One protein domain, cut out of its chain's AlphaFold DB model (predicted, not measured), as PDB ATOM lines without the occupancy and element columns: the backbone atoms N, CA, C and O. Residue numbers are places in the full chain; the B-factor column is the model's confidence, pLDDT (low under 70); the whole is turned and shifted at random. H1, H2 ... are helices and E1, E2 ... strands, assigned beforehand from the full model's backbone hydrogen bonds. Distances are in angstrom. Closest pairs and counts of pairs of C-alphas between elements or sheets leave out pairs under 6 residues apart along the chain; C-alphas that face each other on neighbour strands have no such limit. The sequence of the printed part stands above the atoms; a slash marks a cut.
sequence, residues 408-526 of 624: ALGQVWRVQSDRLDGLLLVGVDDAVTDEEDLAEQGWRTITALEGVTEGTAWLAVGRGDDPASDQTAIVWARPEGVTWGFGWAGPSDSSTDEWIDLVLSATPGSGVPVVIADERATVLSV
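AT A GLANCE: This is residues 408 to 526 of the 624 residues of the protein "Unannotated protein" of freshwater metagenome (UniProt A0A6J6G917). One strongly twisted sheet of seven strands curls round the short helix H2, and the small hairpin of E7 and E8 sits beside H2. The second short helix, H1, covers the E3 and E4 end of this sheet. The printed part has 119 residues with two named helices and nine named strands, along the chain E1 E2 H1 E3 E4 E5 E6 H2 E7 E8 E9. The large sheet has the order E3 - E4 - E5 - E6 - E2 - E1 - E9, all antiparallel, and the class is mostly strand. The whole is compact, with a radius of gyration of the C-alphas of 13.6 A and spans of 35 by 34 by 28 A.

HOW THE PARTS SIT: E1, residues 409 to 416, and E2, residues 421 to 430, form an antiparallel hairpin at 160 degrees, with N 413 and O 424 2.8 A apart. H1, residues 435 to 440, is on the sheet at a height of 8.7 A. E3, residues 445 to 448, E4, residues 456 to 463, E5, residues 471 to 478, and E6, residues 482 to 489, form a meander, each strand the antiparallel neighbour of the one before. N 447 and O 459 are 2.9 A apart between E3 and E4, N 458 and O 475 2.8 A between E4 and E5, and N 476 and O 484 2.8 A between E5 and E6. E6 is also the antiparallel neighbour of E2, with N 425 and O 487 2.8 A apart. H1 runs along E4, at 24 degrees on the local plane; its closest C-alpha pair with E3 is Glu 435 and Ile 446, 6.8 A. The sheet curls round H2, residues 498 to 504; the closest C-alphas of H2 and E6 are those of Val 503 and Phe 486, 7.3 A apart. E7, residues 506 to 508, and E8, residues 514 to 516, form a hairpin, with N 507 and O 515 2.8 A apart. The closest C-alphas of H2 and E8 are those of Leu 502 and Ile 516, 7.1 A apart. E9, residues 521 to 526, is an edge strand antiparallel to E1, with N 414 and O 522 2.8 A apart. In H1 and H2 every O i to N i+4 pair is within hydrogen-bond range.

IN THESE COORDINATES: E1 begins at C-alpha 409, (-2.290, 12.822, -53.255), and spans 23.6 A. E2 spans 29.4 A, E4 19.5 A, E5 21.5 A and E6 23.0 A. H2 begins at C-alpha 498, (-13.823, 4.647, -32.784). E9 spans 13.8 A and ends at C-alpha 526, (-1.411, 17.571, -47.015).

THE WHOLE: The two C-alphas farthest apart are those of Asp 466 and Ser 510, 38.8 A. The printed part has no cut and no long link. Its mean pLDDT is 71.0, with 45 residues under 70, among them 462 to 471, 490 to 497 and 508 to 514.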
ATOM      1  N   ALA A 408       0.150   9.903 -56.276       46.75
ATOM      2  CA  ALA A 408      -0.648   9.869 -55.054       46.75
ATOM      3  C   ALA A 408      -0.733  11.240 -54.353       46.75
ATOM      4  O   ALA A 408       0.273  11.789 -53.888       46.75
ATOM      5  N   LEU A 409      -1.958  11.746 -54.192       50.41
ATOM      6  CA  LEU A 409      -2.290  12.822 -53.255       50.41
ATOM      7  C   LEU A 409      -2.789  12.230 -51.936       50.41
ATOM      8  O   LEU A 409      -3.521  11.241 -51.919       50.41
ATOM      9  N   GLY A 410      -2.440  12.861 -50.816       63.31
ATOM     10  CA  GLY A 410      -2.838  12.362 -49.504       63.31
ATOM     11  C   GLY A 410      -2.887  13.411 -48.402       63.31
ATOM     12  O   GLY A 410      -2.772  14.615 -48.633       63.31
ATOM     13  N   GLN A 411      -3.071  12.950 -47.170       68.88
ATOM     14  CA  GLN A 411      -3.082  13.761 -45.952       68.88
ATOM     15  C   GLN A 411      -2.556  12.953 -44.767       68.88
ATOM     16  O   GLN A 411      -2.710  11.734 -44.722       68.88
ATOM     17  N   VAL A 412      -2.024  13.643 -43.761       71.75
ATOM     18  CA  VAL A 412      -1.736  13.059 -42.446       71.75
ATOM     19  C   VAL A 412      -2.465  13.860 -41.379       71.75
ATOM     20  O   VAL A 412      -2.336  15.083 -41.313       71.75
ATOM     21  N   TRP A 413      -3.214  13.159 -40.535       75.12
ATOM     22  CA  TRP A 413      -3.956  13.705 -39.406       75.12
ATOM     23  C   TRP A 413      -3.377  13.170 -38.095       75.12
ATOM     24  O   TRP A 413      -3.192  11.963 -37.946       75.12
ATOM     25  N   ARG A 414      -3.156  14.048 -37.113       78.12
ATOM     26  CA  ARG A 414      -2.987  13.648 -35.713       78.12
ATOM     27  C   ARG A 414      -4.360  13.322 -35.147       78.12
ATOM     28  O   ARG A 414      -5.279  14.124 -35.298       78.12
ATOM     29  N   VAL A 415      -4.483  12.177 -34.485       78.31
ATOM     30  CA  VAL A 415      -5.709  11.771 -33.792       78.31
ATOM     31  C   VAL A 415      -5.387  11.506 -32.325       78.31
ATOM     32  O   VAL A 415      -4.507  10.696 -32.028       78.31
ATOM     33  N   GLN A 416      -6.076  12.214 -31.426       79.75
ATOM     34  CA  GLN A 416      -5.896  12.131 -29.973       79.75
ATOM     35  C   GLN A 416      -7.247  11.993 -29.253       79.75
ATOM     36  O   GLN A 416      -8.108  12.868 -29.333       79.75
ATOM     37  N   SER A 417      -7.418  10.903 -28.508       78.38
ATOM     38  CA  SER A 417      -8.523  10.655 -27.576       78.38
ATOM     39  C   SER A 417      -8.030   9.830 -26.378       78.38
ATOM     40  O   SER A 417      -6.877   9.404 -26.344       78.38
ATOM     41  N   ASP A 418      -8.903   9.534 -25.409       75.94
ATOM     42  CA  ASP A 418      -8.598   8.593 -24.313       75.94
ATOM     43  C   ASP A 418      -8.301   7.148 -24.803       75.94
ATOM     44  O   ASP A 418      -7.980   6.279 -23.988       75.94
ATOM     45  N   ARG A 419      -8.480   6.856 -26.104       73.81
ATOM     46  CA  ARG A 419      -8.454   5.497 -26.691       73.81
ATOM     47  C   ARG A 419      -7.713   5.376 -28.025       73.81
ATOM     48  O   ARG A 419      -7.300   4.275 -28.384       73.81
ATOM     49  N   LEU A 420      -7.575   6.483 -28.750       75.12
ATOM     50  CA  LEU A 420      -6.829   6.599 -29.999       75.12
ATOM     51  C   LEU A 420      -5.698   7.604 -29.789       75.12
ATOM     52  O   LEU A 420      -5.965   8.792 -29.622       75.12
ATOM     53  N   ASP A 421      -4.450   7.149 -29.823       75.31
ATOM     54  CA  ASP A 421      -3.291   8.041 -29.768       75.31
ATOM     55  C   ASP A 421      -2.335   7.700 -30.910       75.31
ATOM     56  O   ASP A 421      -1.464   6.841 -30.792       75.31
ATOM     57  N   GLY A 422      -2.546   8.331 -32.063       75.25
ATOM     58  CA  GLY A 422      -1.800   7.988 -33.267       75.25
ATOM     59  C   GLY A 422      -1.996   8.956 -34.424       75.25
ATOM     60  O   GLY A 422      -2.336  10.133 -34.242       75.25
ATOM     61  N   LEU A 423      -1.739   8.432 -35.619       75.75
ATOM     62  CA  LEU A 423      -1.823   9.127 -36.893       75.75
ATOM     63  C   LEU A 423      -2.774   8.382 -37.829       75.75
ATOM     64  O   LEU A 423      -2.686   7.165 -37.986       75.75
ATOM     65  N   LEU A 424      -3.644   9.137 -38.489       76.00
ATOM     66  CA  LEU A 424      -4.502   8.650 -39.560       76.00
ATOM     67  C   LEU A 424      -3.984   9.216 -40.883       76.00
ATOM     68  O   LEU A 424      -3.860  10.432 -41.046       76.00
ATOM     69  N   LEU A 425      -3.654   8.330 -41.816       74.75
ATOM     70  CA  LEU A 425      -3.053   8.664 -43.100       74.75
ATOM     71  C   LEU A 425      -4.060   8.384 -44.210       74.75
ATOM     72  O   LEU A 425      -4.577   7.274 -44.320       74.75
ATOM     73  N   VAL A 426      -4.346   9.406 -45.011       73.56
ATOM     74  CA  VAL A 426      -5.317   9.362 -46.107       73.56
ATOM     75  C   VAL A 426      -4.556   9.345 -47.427       73.56
ATOM     76  O   VAL A 426      -3.750  10.242 -47.666       73.56
ATOM     77  N   GLY A 427      -4.819   8.361 -48.279       70.25
ATOM     78  CA  GLY A 427      -4.471   8.359 -49.700       70.25
ATOM     79  C   GLY A 427      -5.729   8.548 -50.545       70.25
ATOM     80  O   GLY A 427      -6.816   8.121 -50.144       70.25
ATOM     81  N   VAL A 428      -5.595   9.209 -51.692       61.28
ATOM     82  CA  VAL A 428      -6.676   9.370 -52.668       61.28
ATOM     83  C   VAL A 428      -6.194   8.855 -54.018       61.28
ATOM     84  O   VAL A 428      -5.315   9.457 -54.631       61.28
ATOM     85  N   ASP A 429      -6.786   7.741 -54.444       62.62
ATOM     86  CA  ASP A 429      -6.365   6.920 -55.583       62.62
ATOM     87  C   ASP A 429      -7.547   6.648 -56.543       62.62
ATOM     88  O   ASP A 429      -8.709   6.956 -56.242       62.62
ATOM     89  N   ASP A 430      -7.248   6.033 -57.692       56.97
ATOM     90  CA  ASP A 430      -8.228   5.570 -58.685       56.97
ATOM     91  C   ASP A 430      -9.309   4.645 -58.092       56.97
ATOM     92  O   ASP A 430      -9.126   3.995 -57.058       56.97
ATOM     93  N   ALA A 431     -10.462   4.576 -58.764       59.28
ATOM     94  CA  ALA A 431     -11.637   3.838 -58.304       59.28
ATOM     95  C   ALA A 431     -11.397   2.321 -58.153       59.28
ATOM     96  O   ALA A 431     -11.335   1.583 -59.135       59.28
ATOM     97  N   VAL A 432     -11.379   1.851 -56.906       67.06
ATOM     98  CA  VAL A 432     -11.634   0.460 -56.522       67.06
ATOM     99  C   VAL A 432     -13.131   0.219 -56.685       67.06
ATOM    100  O   VAL A 432     -13.943   0.977 -56.153       67.06
ATOM    101  N   THR A 433     -13.514  -0.811 -57.432       68.69
ATOM    102  CA  THR A 433     -14.915  -1.072 -57.781       68.69
ATOM    103  C   THR A 433     -15.553  -2.155 -56.914       68.69
ATOM    104  O   THR A 433     -16.739  -2.035 -56.591       68.69
ATOM    105  N   ASP A 434     -14.787  -3.157 -56.467       78.06
ATOM    106  CA  ASP A 434     -15.269  -4.215 -55.570       78.06
ATOM    107  C   ASP A 434     -14.175  -4.881 -54.689       78.06
ATOM    108  O   ASP A 434     -13.083  -4.352 -54.479       78.06
ATOM    109  N   GLU A 435     -14.509  -6.032 -54.092       79.94
ATOM    110  CA  GLU A 435     -13.612  -6.819 -53.231       79.94
ATOM    111  C   GLU A 435     -12.587  -7.660 -54.022       79.94
ATOM    112  O   GLU A 435     -11.588  -8.092 -53.445       79.94
ATOM    113  N   GLU A 436     -12.800  -7.899 -55.321       82.94
ATOM    114  CA  GLU A 436     -11.862  -8.620 -56.192       82.94
ATOM    115  C   GLU A 436     -10.667  -7.707 -56.526       82.94
ATOM    116  O   GLU A 436      -9.524  -8.126 -56.334       82.94
ATOM    117  N   ASP A 437     -10.913  -6.423 -56.828       78.75
ATOM    118  CA  ASP A 437      -9.872  -5.382 -56.961       78.75
ATOM    119  C   ASP A 437      -8.955  -5.306 -55.720       78.75
ATOM    120  O   ASP A 437      -7.728  -5.203 -55.818       78.75
ATOM    121  N   LEU A 438      -9.536  -5.378 -54.514       77.31
ATOM    122  CA  LEU A 438      -8.779  -5.366 -53.257       77.31
ATOM    123  C   LEU A 438      -7.980  -6.660 -53.040       77.31
ATOM    124  O   LEU A 438      -6.856  -6.613 -52.530       77.31
ATOM    125  N   ALA A 439      -8.521  -7.809 -53.444       80.44
ATOM    126  CA  ALA A 439      -7.800  -9.076 -53.383       80.44
ATOM    127  C   ALA A 439      -6.608  -9.094 -54.362       80.44
ATOM    128  O   ALA A 439      -5.526  -9.555 -53.989       80.44
ATOM    129  N   GLU A 440      -6.754  -8.531 -55.569       81.69
ATOM    130  CA  GLU A 440      -5.644  -8.356 -56.521       81.69
ATOM    131  C   GLU A 440      -4.570  -7.388 -55.993       81.69
ATOM    132  O   GLU A 440      -3.374  -7.625 -56.178       81.69
ATOM    133  N   GLN A 441      -4.960  -6.359 -55.231       73.81
ATOM    134  CA  GLN A 441      -4.041  -5.470 -54.503       73.81
ATOM    135  C   GLN A 441      -3.313  -6.118 -53.304       73.81
ATOM    136  O   GLN A 441      -2.508  -5.447 -52.640       73.81
ATOM    137  N   GLY A 442      -3.568  -7.402 -53.025       75.69
ATOM    138  CA  GLY A 442      -2.883  -8.199 -52.005       75.69
ATOM    139  C   GLY A 442      -3.511  -8.162 -50.608       75.69
ATOM    140  O   GLY A 442      -2.869  -8.605 -49.655       75.69
ATOM    141  N   TRP A 443      -4.736  -7.648 -50.452       80.25
ATOM    142  CA  TRP A 443      -5.452  -7.685 -49.172       80.25
ATOM    143  C   TRP A 443      -5.987  -9.095 -48.884       80.25
ATOM    144  O   TRP A 443      -6.651  -9.706 -49.719       80.25
ATOM    145  N   ARG A 444      -5.695  -9.639 -47.693       82.38
ATOM    146  CA  ARG A 444      -5.981 -11.052 -47.355       82.38
ATOM    147  C   ARG A 444      -7.309 -11.253 -46.628       82.38
ATOM    148  O   ARG A 444      -7.905 -12.323 -46.737       82.38
ATOM    149  N   THR A 445      -7.762 -10.248 -45.882       82.38
ATOM    150  CA  THR A 445      -9.113 -10.179 -45.308       82.38
ATOM    151  C   THR A 445      -9.744  -8.866 -45.737       82.38
ATOM    152  O   THR A 445      -9.140  -7.813 -45.555       82.38
ATOM    153  N   ILE A 446     -10.948  -8.932 -46.295       86.50
ATOM    154  CA  ILE A 446     -11.739  -7.777 -46.724       86.50
ATOM    155  C   ILE A 446     -13.120  -7.936 -46.084       86.50
ATOM    156  O   ILE A 446     -13.624  -9.054 -45.950       86.50
ATOM    157  N   THR A 447     -13.707  -6.854 -45.584       87.50
ATOM    158  CA  THR A 447     -15.017  -6.882 -44.920       87.50
ATOM    159  C   THR A 447     -15.746  -5.570 -45.165       87.50
ATOM    160  O   THR A 447     -15.327  -4.528 -44.664       87.50
ATOM    161  N   ALA A 448     -16.839  -5.619 -45.928       86.56
ATOM    162  CA  ALA A 448     -17.706  -4.466 -46.152       86.56
ATOM    163  C   ALA A 448     -18.252  -3.908 -44.824       86.56
ATOM    164  O   ALA A 448     -18.722  -4.656 -43.963       86.56
ATOM    165  N   LEU A 449     -18.191  -2.586 -44.671       84.75
ATOM    166  CA  LEU A 449     -18.669  -1.862 -43.499       84.75
ATOM    167  C   LEU A 449     -20.164  -1.546 -43.645       84.75
ATOM    168  O   LEU A 449     -20.611  -1.007 -44.659       84.75
ATOM    169  N   GLU A 450     -20.953  -1.860 -42.617       80.31
ATOM    170  CA  GLU A 450     -22.360  -1.450 -42.555       80.31
ATOM    171  C   GLU A 450     -22.488   0.027 -42.136       80.31
ATOM    172  O   GLU A 450     -21.642   0.569 -41.431       80.31
ATOM    173  N   GLY A 451     -23.575   0.690 -42.544       68.25
ATOM    174  CA  GLY A 451     -23.897   2.062 -42.116       68.25
ATOM    175  C   GLY A 451     -23.303   3.195 -42.963       68.25
ATOM    176  O   GLY A 451     -23.721   4.339 -42.789       68.25
ATOM    177  N   VAL A 452     -22.411   2.888 -43.911       76.25
ATOM    178  CA  VAL A 452     -21.869   3.842 -44.897       76.25
ATOM    179  C   VAL A 452     -23.013   4.520 -45.666       76.25
ATOM    180  O   VAL A 452     -23.900   3.851 -46.199       76.25
ATOM    181  N   THR A 453     -23.025   5.855 -45.710       67.81
ATOM    182  CA  THR A 453     -24.124   6.644 -46.306       67.81
ATOM    183  C   THR A 453     -23.937   6.962 -47.789       67.81
ATOM    184  O   THR A 453     -24.924   7.222 -48.478       67.81
ATOM    185  N   GLU A 454     -22.699   6.944 -48.283       73.06
ATOM    186  CA  GLU A 454     -22.324   7.283 -49.657       73.06
ATOM    187  C   GLU A 454     -21.244   6.310 -50.142       73.06
ATOM    188  O   GLU A 454     -20.179   6.226 -49.538       73.06
ATOM    189  N   GLY A 455     -21.493   5.585 -51.234       79.62
ATOM    190  CA  GLY A 455     -20.542   4.610 -51.781       79.62
ATOM    191  C   GLY A 455     -20.448   3.324 -50.957       79.62
ATOM    192  O   GLY A 455     -21.394   2.960 -50.255       79.62
ATOM    193  N   THR A 456     -19.305   2.647 -51.050       85.19
ATOM    194  CA  THR A 456     -19.013   1.395 -50.337       85.19
ATOM    195  C   THR A 456     -17.669   1.528 -49.635       85.19
ATOM    196  O   THR A 456     -16.696   1.946 -50.257       85.19
ATOM    197  N   ALA A 457     -17.593   1.163 -48.355       85.94
ATOM    198  CA  ALA A 457     -16.328   1.094 -47.634       85.94
ATOM    199  C   ALA A 457     -16.071  -0.323 -47.122       85.94
ATOM    200  O   ALA A 457     -16.997  -1.017 -46.701       85.94
ATOM    201  N   TRP A 458     -14.805  -0.727 -47.128       87.06
ATOM    202  CA  TRP A 458     -14.337  -2.019 -46.649       87.06
ATOM    203  C   TRP A 458     -13.214  -1.830 -45.639       87.06
ATOM    204  O   TRP A 458     -12.282  -1.067 -45.879       87.06
ATOM    205  N   LEU A 459     -13.262  -2.581 -44.541       86.56
ATOM    206  CA  LEU A 459     -12.093  -2.826 -43.707       86.56
ATOM    207  C   LEU A 459     -11.238  -3.897 -44.395       86.56
ATOM    208  O   LEU A 459     -11.692  -5.027 -44.592       86.56
ATOM    209  N   ALA A 460     -10.014  -3.536 -44.764       81.44
ATOM    210  CA  ALA A 460      -9.046  -4.399 -45.420       81.44
ATOM    211  C   ALA A 460      -7.849  -4.648 -44.487       81.44
ATOM    212  O   ALA A 460      -7.329  -3.724 -43.859       81.44
ATOM    213  N   VAL A 461      -7.431  -5.911 -44.359       79.75
ATOM    214  CA  VAL A 461      -6.404  -6.351 -43.400       79.75
ATOM    215  C   VAL A 461      -5.426  -7.340 -44.041       79.75
ATOM    216  O   VAL A 461      -5.812  -8.243 -44.792       79.75
ATOM    217  N   GLY A 462      -4.147  -7.185 -43.698       68.88
ATOM    218  CA  GLY A 462      -3.077  -8.139 -43.979       68.88
ATOM    219  C   GLY A 462      -2.421  -7.997 -45.348       68.88
ATOM    220  O   GLY A 462      -2.079  -9.010 -45.955       68.88
ATOM    221  N   ARG A 463      -2.258  -6.766 -45.853       64.88
ATOM    222  CA  ARG A 463      -1.514  -6.505 -47.096       64.88
ATOM    223  C   ARG A 463      -0.018  -6.759 -46.892       64.88
ATOM    224  O   ARG A 463       0.647  -5.993 -46.201       64.88
ATOM    225  N   GLY A 464       0.508  -7.806 -47.526       58.97
ATOM    226  CA  GLY A 464       1.930  -8.170 -47.482       58.97
ATOM    227  C   GLY A 464       2.177  -9.671 -47.300       58.97
ATOM    228  O   GLY A 464       1.246 -10.444 -47.059       58.97
ATOM    229  N   ASP A 465       3.445 -10.077 -47.414       52.41
ATOM    230  CA  ASP A 465       3.878 -11.479 -47.289       52.41
ATOM    231  C   ASP A 465       4.140 -11.922 -45.833       52.41
ATOM    232  O   ASP A 465       4.058 -13.117 -45.540       52.41
ATOM    233  N   ASP A 466       4.451 -10.995 -44.915       53.19
ATOM    234  CA  ASP A 466       4.738 -11.301 -43.504       53.19
ATOM    235  C   ASP A 466       3.550 -10.923 -42.593       53.19
ATOM    236  O   ASP A 466       3.234  -9.733 -42.491       53.19
ATOM    237  N   PRO A 467       2.920 -11.892 -41.892       53.19
ATOM    238  CA  PRO A 467       1.858 -11.652 -40.911       53.19
ATOM    239  C   PRO A 467       2.204 -10.733 -39.731       53.19
ATOM    240  O   PRO A 467       1.287 -10.312 -39.030       53.19
ATOM    241  N   ALA A 468       3.483 -10.447 -39.463       48.00
ATOM    242  CA  ALA A 468       3.865  -9.410 -38.500       48.00
ATOM    243  C   ALA A 468       3.608  -7.996 -39.056       48.00
ATOM    244  O   ALA A 468       3.168  -7.113 -38.331       48.00
ATOM    245  N   SER A 469       3.795  -7.803 -40.365       54.00
ATOM    246  CA  SER A 469       3.610  -6.525 -41.072       54.00
ATOM    247  C   SER A 469       2.171  -6.279 -41.556       54.00
ATOM    248  O   SER A 469       1.956  -5.576 -42.545       54.00
ATOM    249  N   ASP A 470       1.178  -6.887 -40.901       64.19
ATOM    250  CA  ASP A 470      -0.219  -6.898 -41.346       64.19
ATOM    251  C   ASP A 470      -0.879  -5.512 -41.254       64.19
ATOM    252  O   ASP A 470      -1.535  -5.153 -40.274       64.19
ATOM    253  N   GLN A 471      -0.745  -4.745 -42.338       66.38
ATOM    254  CA  GLN A 471      -1.424  -3.467 -42.537       66.38
ATOM    255  C   GLN A 471      -2.934  -3.611 -42.318       66.38
ATOM    256  O   GLN A 471      -3.542  -4.602 -42.730       66.38
ATOM    257  N   THR A 472      -3.543  -2.586 -41.729       73.50
ATOM    258  CA  THR A 472      -4.997  -2.427 -41.636       73.50
ATOM    259  C   THR A 472      -5.371  -1.078 -42.234       73.50
ATOM    260  O   THR A 472      -4.789  -0.059 -41.866       73.50
ATOM    261  N   ALA A 473      -6.340  -1.071 -43.148       78.62
ATOM    262  CA  ALA A 473      -6.863   0.146 -43.750       78.62
ATOM    263  C   ALA A 473      -8.379   0.069 -43.939       78.62
ATOM    264  O   ALA A 473      -8.944  -1.014 -44.090       78.62
ATOM    265  N   ILE A 474      -9.036   1.225 -43.987       83.44
ATOM    266  CA  ILE A 474     -10.368   1.338 -44.587       83.44
ATOM    267  C   ILE A 474     -10.175   1.813 -46.019       83.44
ATOM    268  O   ILE A 474      -9.531   2.833 -46.244       83.44
ATOM    269  N   VAL A 475     -10.737   1.094 -46.984       84.88
ATOM    270  CA  VAL A 475     -10.804   1.546 -48.375       84.88
ATOM    271  C   VAL A 475     -12.245   1.931 -48.669       84.88
ATOM    272  O   VAL A 475     -13.144   1.106 -48.532       84.88
ATOM    273  N   TRP A 476     -12.474   3.190 -49.032       82.75
ATOM    274  CA  TRP A 476     -13.796   3.750 -49.291       82.75
ATOM    275  C   TRP A 476     -13.905   4.154 -50.764       82.75
ATOM    276  O   TRP A 476     -13.397   5.196 -51.173       82.75
ATOM    277  N   ALA A 477     -14.582   3.324 -51.558       82.50
ATOM    278  CA  ALA A 477     -14.969   3.656 -52.922       82.50
ATOM    279  C   ALA A 477     -16.161   4.619 -52.892       82.50
ATOM    280  O   ALA A 477     -17.257   4.282 -52.427       82.50
ATOM    281  N   ARG A 478     -15.937   5.845 -53.362       78.00
ATOM    282  CA  ARG A 478     -16.904   6.943 -53.313       78.00
ATOM    283  C   ARG A 478     -17.751   6.998 -54.600       78.00
ATOM    284  O   ARG A 478     -17.234   6.683 -55.674       78.00
ATOM    285  N   PRO A 479     -19.032   7.430 -54.550       65.94
ATOM    286  CA  PRO A 479     -19.901   7.520 -55.736       65.94
ATOM    287  C   PRO A 479     -19.352   8.389 -56.876       65.94
ATOM    288  O   PRO A 479     -19.694   8.172 -58.035       65.94
ATOM    289  N   GLU A 480     -18.512   9.367 -56.543       65.00
ATOM    290  CA  GLU A 480     -17.807  10.267 -57.456       65.00
ATOM    291  C   GLU A 480     -16.661   9.619 -58.263       65.00
ATOM    292  O   GLU A 480     -15.999  10.321 -59.022       65.00
ATOM    293  N   GLY A 481     -16.440   8.302 -58.156       66.12
ATOM    294  CA  GLY A 481     -15.427   7.585 -58.946       66.12
ATOM    295  C   GLY A 481     -14.002   7.746 -58.409       66.12
ATOM    296  O   GLY A 481     -13.050   7.754 -59.180       66.12
ATOM    297  N   VAL A 482     -13.869   7.897 -57.090       70.38
ATOM    298  CA  VAL A 482     -12.605   8.132 -56.377       70.38
ATOM    299  C   VAL A 482     -12.512   7.165 -55.199       70.38
ATOM    300  O   VAL A 482     -13.519   6.906 -54.535       70.38
ATOM    301  N   THR A 483     -11.317   6.658 -54.900       72.44
ATOM    302  CA  THR A 483     -11.067   5.857 -53.696       72.44
ATOM    303  C   THR A 483     -10.392   6.699 -52.628       72.44
ATOM    304  O   THR A 483      -9.397   7.367 -52.898       72.44
ATOM    305  N   TRP A 484     -10.885   6.633 -51.392       81.12
ATOM    306  CA  TRP A 484     -10.154   7.109 -50.217       81.12
ATOM    307  C   TRP A 484      -9.613   5.908 -49.436       81.12
ATOM    308  O   TRP A 484     -10.384   5.109 -48.901       81.12
ATOM    309  N   GLY A 485      -8.291   5.772 -49.375       78.69
ATOM    310  CA  GLY A 485      -7.609   4.805 -48.519       78.69
ATOM    311  C   GLY A 485      -7.231   5.446 -47.186       78.69
ATOM    312  O   GLY A 485      -6.597   6.494 -47.170       78.69
ATOM    313  N   PHE A 486      -7.586   4.821 -46.068       78.81
ATOM    314  CA  PHE A 486      -7.302   5.307 -44.716       78.81
ATOM    315  C   PHE A 486      -6.475   4.278 -43.944       78.81
ATOM    316  O   PHE A 486      -7.016   3.273 -43.486       78.81
ATOM    317  N   GLY A 487      -5.174   4.528 -43.791       77.56
ATOM    318  CA  GLY A 487      -4.277   3.742 -42.940       77.56
ATOM    319  C   GLY A 487      -4.154   4.343 -41.539       77.56
ATOM    320  O   GLY A 487      -4.153   5.565 -41.384       77.56
ATOM    321  N   TRP A 488      -4.022   3.501 -40.515       75.56
ATOM    322  CA  TRP A 488      -3.810   3.926 -39.126       75.56
ATOM    323  C   TRP A 488      -2.415   3.528 -38.628       75.56
ATOM    324  O   TRP A 488      -1.978   2.405 -38.868       75.56
ATOM    325  N   ALA A 489      -1.753   4.423 -37.893       71.81
ATOM    326  CA  ALA A 489      -0.440   4.200 -37.293       71.81
ATOM    327  C   ALA A 489      -0.410   4.613 -35.812       71.81
ATOM    328  O   ALA A 489      -0.885   5.692 -35.449       71.81
ATOM    329  N   GLY A 490       0.200   3.783 -34.961       68.19
ATOM    330  CA  GLY A 490       0.246   3.984 -33.507       68.19
ATOM    331  C   GLY A 490      -0.819   3.190 -32.730       68.19
ATOM    332  O   GLY A 490      -1.646   2.500 -33.328       68.19
ATOM    333  N   PRO A 491      -0.801   3.241 -31.385       63.50
ATOM    334  CA  PRO A 491      -1.677   2.430 -30.543       63.50
ATOM    335  C   PRO A 491      -3.168   2.733 -30.756       63.50
ATOM    336  O   PRO A 491      -3.682   3.784 -30.367       63.50
ATOM    337  N   SER A 492      -3.875   1.749 -31.309       62.09
ATOM    338  CA  SER A 492      -5.324   1.606 -31.188       62.09
ATOM    339  C   SER A 492      -5.650   0.485 -30.200       62.09
ATOM    340  O   SER A 492      -5.054  -0.596 -30.211       62.09
ATOM    341  N   ASP A 493      -6.615   0.738 -29.321       55.22
ATOM    342  CA  ASP A 493      -7.211  -0.293 -28.477       55.22
ATOM    343  C   ASP A 493      -7.959  -1.258 -29.426       55.22
ATOM    344  O   ASP A 493      -8.924  -0.856 -30.073       55.22
ATOM    345  N   SER A 494      -7.522  -2.517 -29.577       42.91
ATOM    346  CA  SER A 494      -7.921  -3.434 -30.680       42.91
ATOM    347  C   SER A 494      -9.366  -3.979 -30.618       42.91
ATOM    348  O   SER A 494      -9.682  -5.079 -31.072       42.91
ATOM    349  N   SER A 495     -10.256  -3.183 -30.032       46.62
ATOM    350  CA  SER A 495     -11.700  -3.361 -29.899       46.62
ATOM    351  C   SER A 495     -12.493  -2.071 -30.169       46.62
ATOM    352  O   SER A 495     -13.699  -2.054 -29.935       46.62
ATOM    353  N   THR A 496     -11.849  -0.979 -30.610       54.12
ATOM    354  CA  THR A 496     -12.526   0.298 -30.871       54.12
ATOM    355  C   THR A 496     -12.899   0.480 -32.336       54.12
ATOM    356  O   THR A 496     -12.042   0.788 -33.165       54.12
ATOM    357  N   ASP A 497     -14.203   0.465 -32.602       64.38
ATOM    358  CA  ASP A 497     -14.809   1.023 -33.820       64.38
ATOM    359  C   ASP A 497     -14.547   2.544 -33.955       64.38
ATOM    360  O   ASP A 497     -14.760   3.124 -35.008       64.38
ATOM    361  N   GLU A 498     -14.025   3.196 -32.907       74.44
ATOM    362  CA  GLU A 498     -13.823   4.647 -32.784       74.44
ATOM    363  C   GLU A 498     -13.025   5.292 -33.935       74.44
ATOM    364  O   GLU A 498     -13.320   6.428 -34.305       74.44
ATOM    365  N   TRP A 499     -12.038   4.594 -34.516       75.44
ATOM    366  CA  TRP A 499     -11.294   5.099 -35.683       75.44
ATOM    367  C   TRP A 499     -12.037   4.848 -37.004       75.44
ATOM    368  O   TRP A 499     -11.883   5.618 -37.949       75.44
ATOM    369  N   ILE A 500     -12.886   3.817 -37.049       78.50
ATOM    370  CA  ILE A 500     -13.780   3.522 -38.175       78.50
ATOM    371  C   ILE A 500     -14.887   4.579 -38.220       78.50
ATOM    372  O   ILE A 500     -15.095   5.187 -39.263       78.50
ATOM    373  N   ASP A 501     -15.518   4.884 -37.081       78.81
ATOM    374  CA  ASP A 501     -16.472   5.991 -36.926       78.81
ATOM    375  C   ASP A 501     -15.842   7.338 -37.324       78.81
ATOM    376  O   ASP A 501     -16.471   8.144 -38.010       78.81
ATOM    377  N   LEU A 502     -14.583   7.578 -36.934       77.94
ATOM    378  CA  LEU A 502     -13.838   8.784 -37.305       77.94
ATOM    379  C   LEU A 502     -13.631   8.877 -38.826       77.94
ATOM    380  O   LEU A 502     -13.900   9.924 -39.415       77.94
ATOM    381  N   VAL A 503     -13.217   7.784 -39.472       82.38
ATOM    382  CA  VAL A 503     -13.061   7.701 -40.934       82.38
ATOM    383  C   VAL A 503     -14.404   7.825 -41.658       82.38
ATOM    384  O   VAL A 503     -14.492   8.548 -42.642       82.38
ATOM    385  N   LEU A 504     -15.474   7.199 -41.170       80.06
ATOM    386  CA  LEU A 504     -16.810   7.297 -41.771       80.06
ATOM    387  C   LEU A 504     -17.496   8.650 -41.502       80.06
ATOM    388  O   LEU A 504     -18.464   8.990 -42.181       80.06
ATOM    389  N   SER A 505     -16.977   9.457 -40.569       76.31
ATOM    390  CA  SER A 505     -17.338  10.876 -40.416       76.31
ATOM    391  C   SER A 505     -16.667  11.797 -41.447       76.31
ATOM    392  O   SER A 505     -16.995  12.984 -41.515       76.31
ATOM    393  N   ALA A 506     -15.722  11.275 -42.236       77.19
ATOM    394  CA  ALA A 506     -14.980  12.051 -43.214       77.19
ATOM    395  C   ALA A 506     -15.865  12.514 -44.384       77.19
ATOM    396  O   ALA A 506     -16.740  11.800 -44.872       77.19
ATOM    397  N   THR A 507     -15.611  13.734 -44.849       70.19
ATOM    398  CA  THR A 507     -16.379  14.416 -45.899       70.19
ATOM    399  C   THR A 507     -15.447  15.055 -46.932       70.19
ATOM    400  O   THR A 507     -14.287  15.318 -46.606       70.19
ATOM    401  N   PRO A 508     -15.903  15.334 -48.171       64.88
ATOM    402  CA  PRO A 508     -15.078  16.020 -49.164       64.88
ATOM    403  C   PRO A 508     -14.695  17.429 -48.688       64.88
ATOM    404  O   PRO A 508     -15.556  18.213 -48.278       64.88
ATOM    405  N   GLY A 509     -13.405  17.760 -48.727       50.12
ATOM    406  CA  GLY A 509     -12.904  19.029 -48.205       50.12
ATOM    407  C   GLY A 509     -12.970  20.190 -49.200       50.12
ATOM    408  O   GLY A 509     -12.736  20.047 -50.399       50.12
ATOM    409  N   SER A 510     -13.218  21.399 -48.690       40.19
ATOM    410  CA  SER A 510     -13.127  22.634 -49.479       40.19
ATOM    411  C   SER A 510     -11.664  23.062 -49.651       40.19
ATOM    412  O   SER A 510     -11.186  23.937 -48.930       40.19
ATOM    413  N   GLY A 511     -10.960  22.455 -50.610       40.38
ATOM    414  CA  GLY A 511      -9.561  22.775 -50.941       40.38
ATOM    415  C   GLY A 511      -8.515  21.844 -50.318       40.38
ATOM    416  O   GLY A 511      -7.321  22.074 -50.483       40.38
ATOM    417  N   VAL A 512      -8.949  20.781 -49.639       47.38
ATOM    418  CA  VAL A 512      -8.117  19.646 -49.213       47.38
ATOM    419  C   VAL A 512      -8.892  18.355 -49.524       47.38
ATOM    420  O   VAL A 512     -10.119  18.404 -49.443       47.38
ATOM    421  N   PRO A 513      -8.257  17.220 -49.887       55.34
ATOM    422  CA  PRO A 513      -8.995  16.064 -50.414       55.34
ATOM    423  C   PRO A 513     -10.116  15.542 -49.499       55.34
ATOM    424  O   PRO A 513     -11.235  15.307 -49.952       55.34
ATOM    425  N   VAL A 514      -9.835  15.433 -48.200       65.88
ATOM    426  CA  VAL A 514     -10.764  14.937 -47.176       65.88
ATOM    427  C   VAL A 514     -10.795  15.895 -45.975       65.88
ATOM    428  O   VAL A 514      -9.806  16.564 -45.676       65.88
ATOM    429  N   VAL A 515     -11.931  15.991 -45.285       70.69
ATOM    430  CA  VAL A 515     -12.103  16.696 -44.005       70.69
ATOM    431  C   VAL A 515     -12.820  15.789 -43.012       70.69
ATOM    432  O   VAL A 515     -13.967  15.396 -43.226       70.69
ATOM    433  N   ILE A 516     -12.155  15.516 -41.893       73.31
ATOM    434  CA  ILE A 516     -12.725  14.857 -40.718       73.31
ATOM    435  C   ILE A 516     -13.188  15.959 -39.762       73.31
ATOM    436  O   ILE A 516     -12.384  16.743 -39.263       73.31
ATOM    437  N   ALA A 517     -14.499  16.060 -39.547       68.56
ATOM    438  CA  ALA A 517     -15.124  17.151 -38.794       68.56
ATOM    439  C   ALA A 517     -15.213  16.854 -37.281       68.56
ATOM    440  O   ALA A 517     -16.259  17.059 -36.662       68.56
ATOM    441  N   ASP A 518     -14.122  16.354 -36.699       74.19
ATOM    442  CA  ASP A 518     -14.052  15.850 -35.324       74.19
ATOM    443  C   ASP A 518     -12.944  16.557 -34.527       74.19
ATOM    444  O   ASP A 518     -11.830  16.723 -35.016       74.19
ATOM    445  N   GLU A 519     -13.228  16.958 -33.285       76.06
ATOM    446  CA  GLU A 519     -12.280  17.703 -32.439       76.06
ATOM    447  C   GLU A 519     -11.040  16.895 -32.019       76.06
ATOM    448  O   GLU A 519     -10.036  17.482 -31.617       76.06
ATOM    449  N   ARG A 520     -11.081  15.562 -32.151       76.12
ATOM    450  CA  ARG A 520      -9.947  14.657 -31.908       76.12
ATOM    451  C   ARG A 520      -8.953  14.625 -33.068       76.12
ATOM    452  O   ARG A 520      -7.839  14.145 -32.873       76.12
ATOM    453  N   ALA A 521      -9.346  15.078 -34.262       73.00
ATOM    454  CA  ALA A 521      -8.575  14.957 -35.497       73.00
ATOM    455  C   ALA A 521      -8.065  16.323 -35.988       73.00
ATOM    456  O   ALA A 521      -8.835  17.228 -36.295       73.00
ATOM    457  N   THR A 522      -6.745  16.468 -36.110       71.12
ATOM    458  CA  THR A 522      -6.088  17.689 -36.606       71.12
ATOM    459  C   THR A 522      -5.218  17.367 -37.816       71.12
ATOM    460  O   THR A 522      -4.365  16.488 -37.734       71.12
ATOM    461  N   VAL A 523      -5.388  18.087 -38.930       68.75
ATOM    462  CA  VAL A 523      -4.487  17.974 -40.093       68.75
ATOM    463  C   VAL A 523      -3.072  18.374 -39.669       68.75
ATOM    464  O   VAL A 523      -2.861  19.503 -39.234       68.75
ATOM    465  N   LEU A 524      -2.108  17.468 -39.826       64.69
ATOM    466  CA  LEU A 524      -0.680  17.778 -39.706       64.69
ATOM    467  C   LEU A 524      -0.114  18.258 -41.040       64.69
ATOM    468  O   LEU A 524       0.651  19.216 -41.072       64.69
ATOM    469  N   SER A 525      -0.487  17.600 -42.143       62.59
ATOM    470  CA  SER A 525      -0.085  18.029 -43.482       62.59
ATOM    471  C   SER A 525      -0.987  17.469 -44.582       62.59
ATOM    472  O   SER A 525      -1.634  16.432 -44.416       62.59
ATOM    473  N   VAL A 526      -0.982  18.141 -45.733       59.75
ATOM    474  CA  VAL A 526      -1.411  17.571 -47.015       59.75
ATOM    475  C   VAL A 526      -0.171  16.966 -47.671       59.75
ATOM    476  O   VAL A 526       0.853  17.633 -47.808       59.75
TER     477      VAL A 526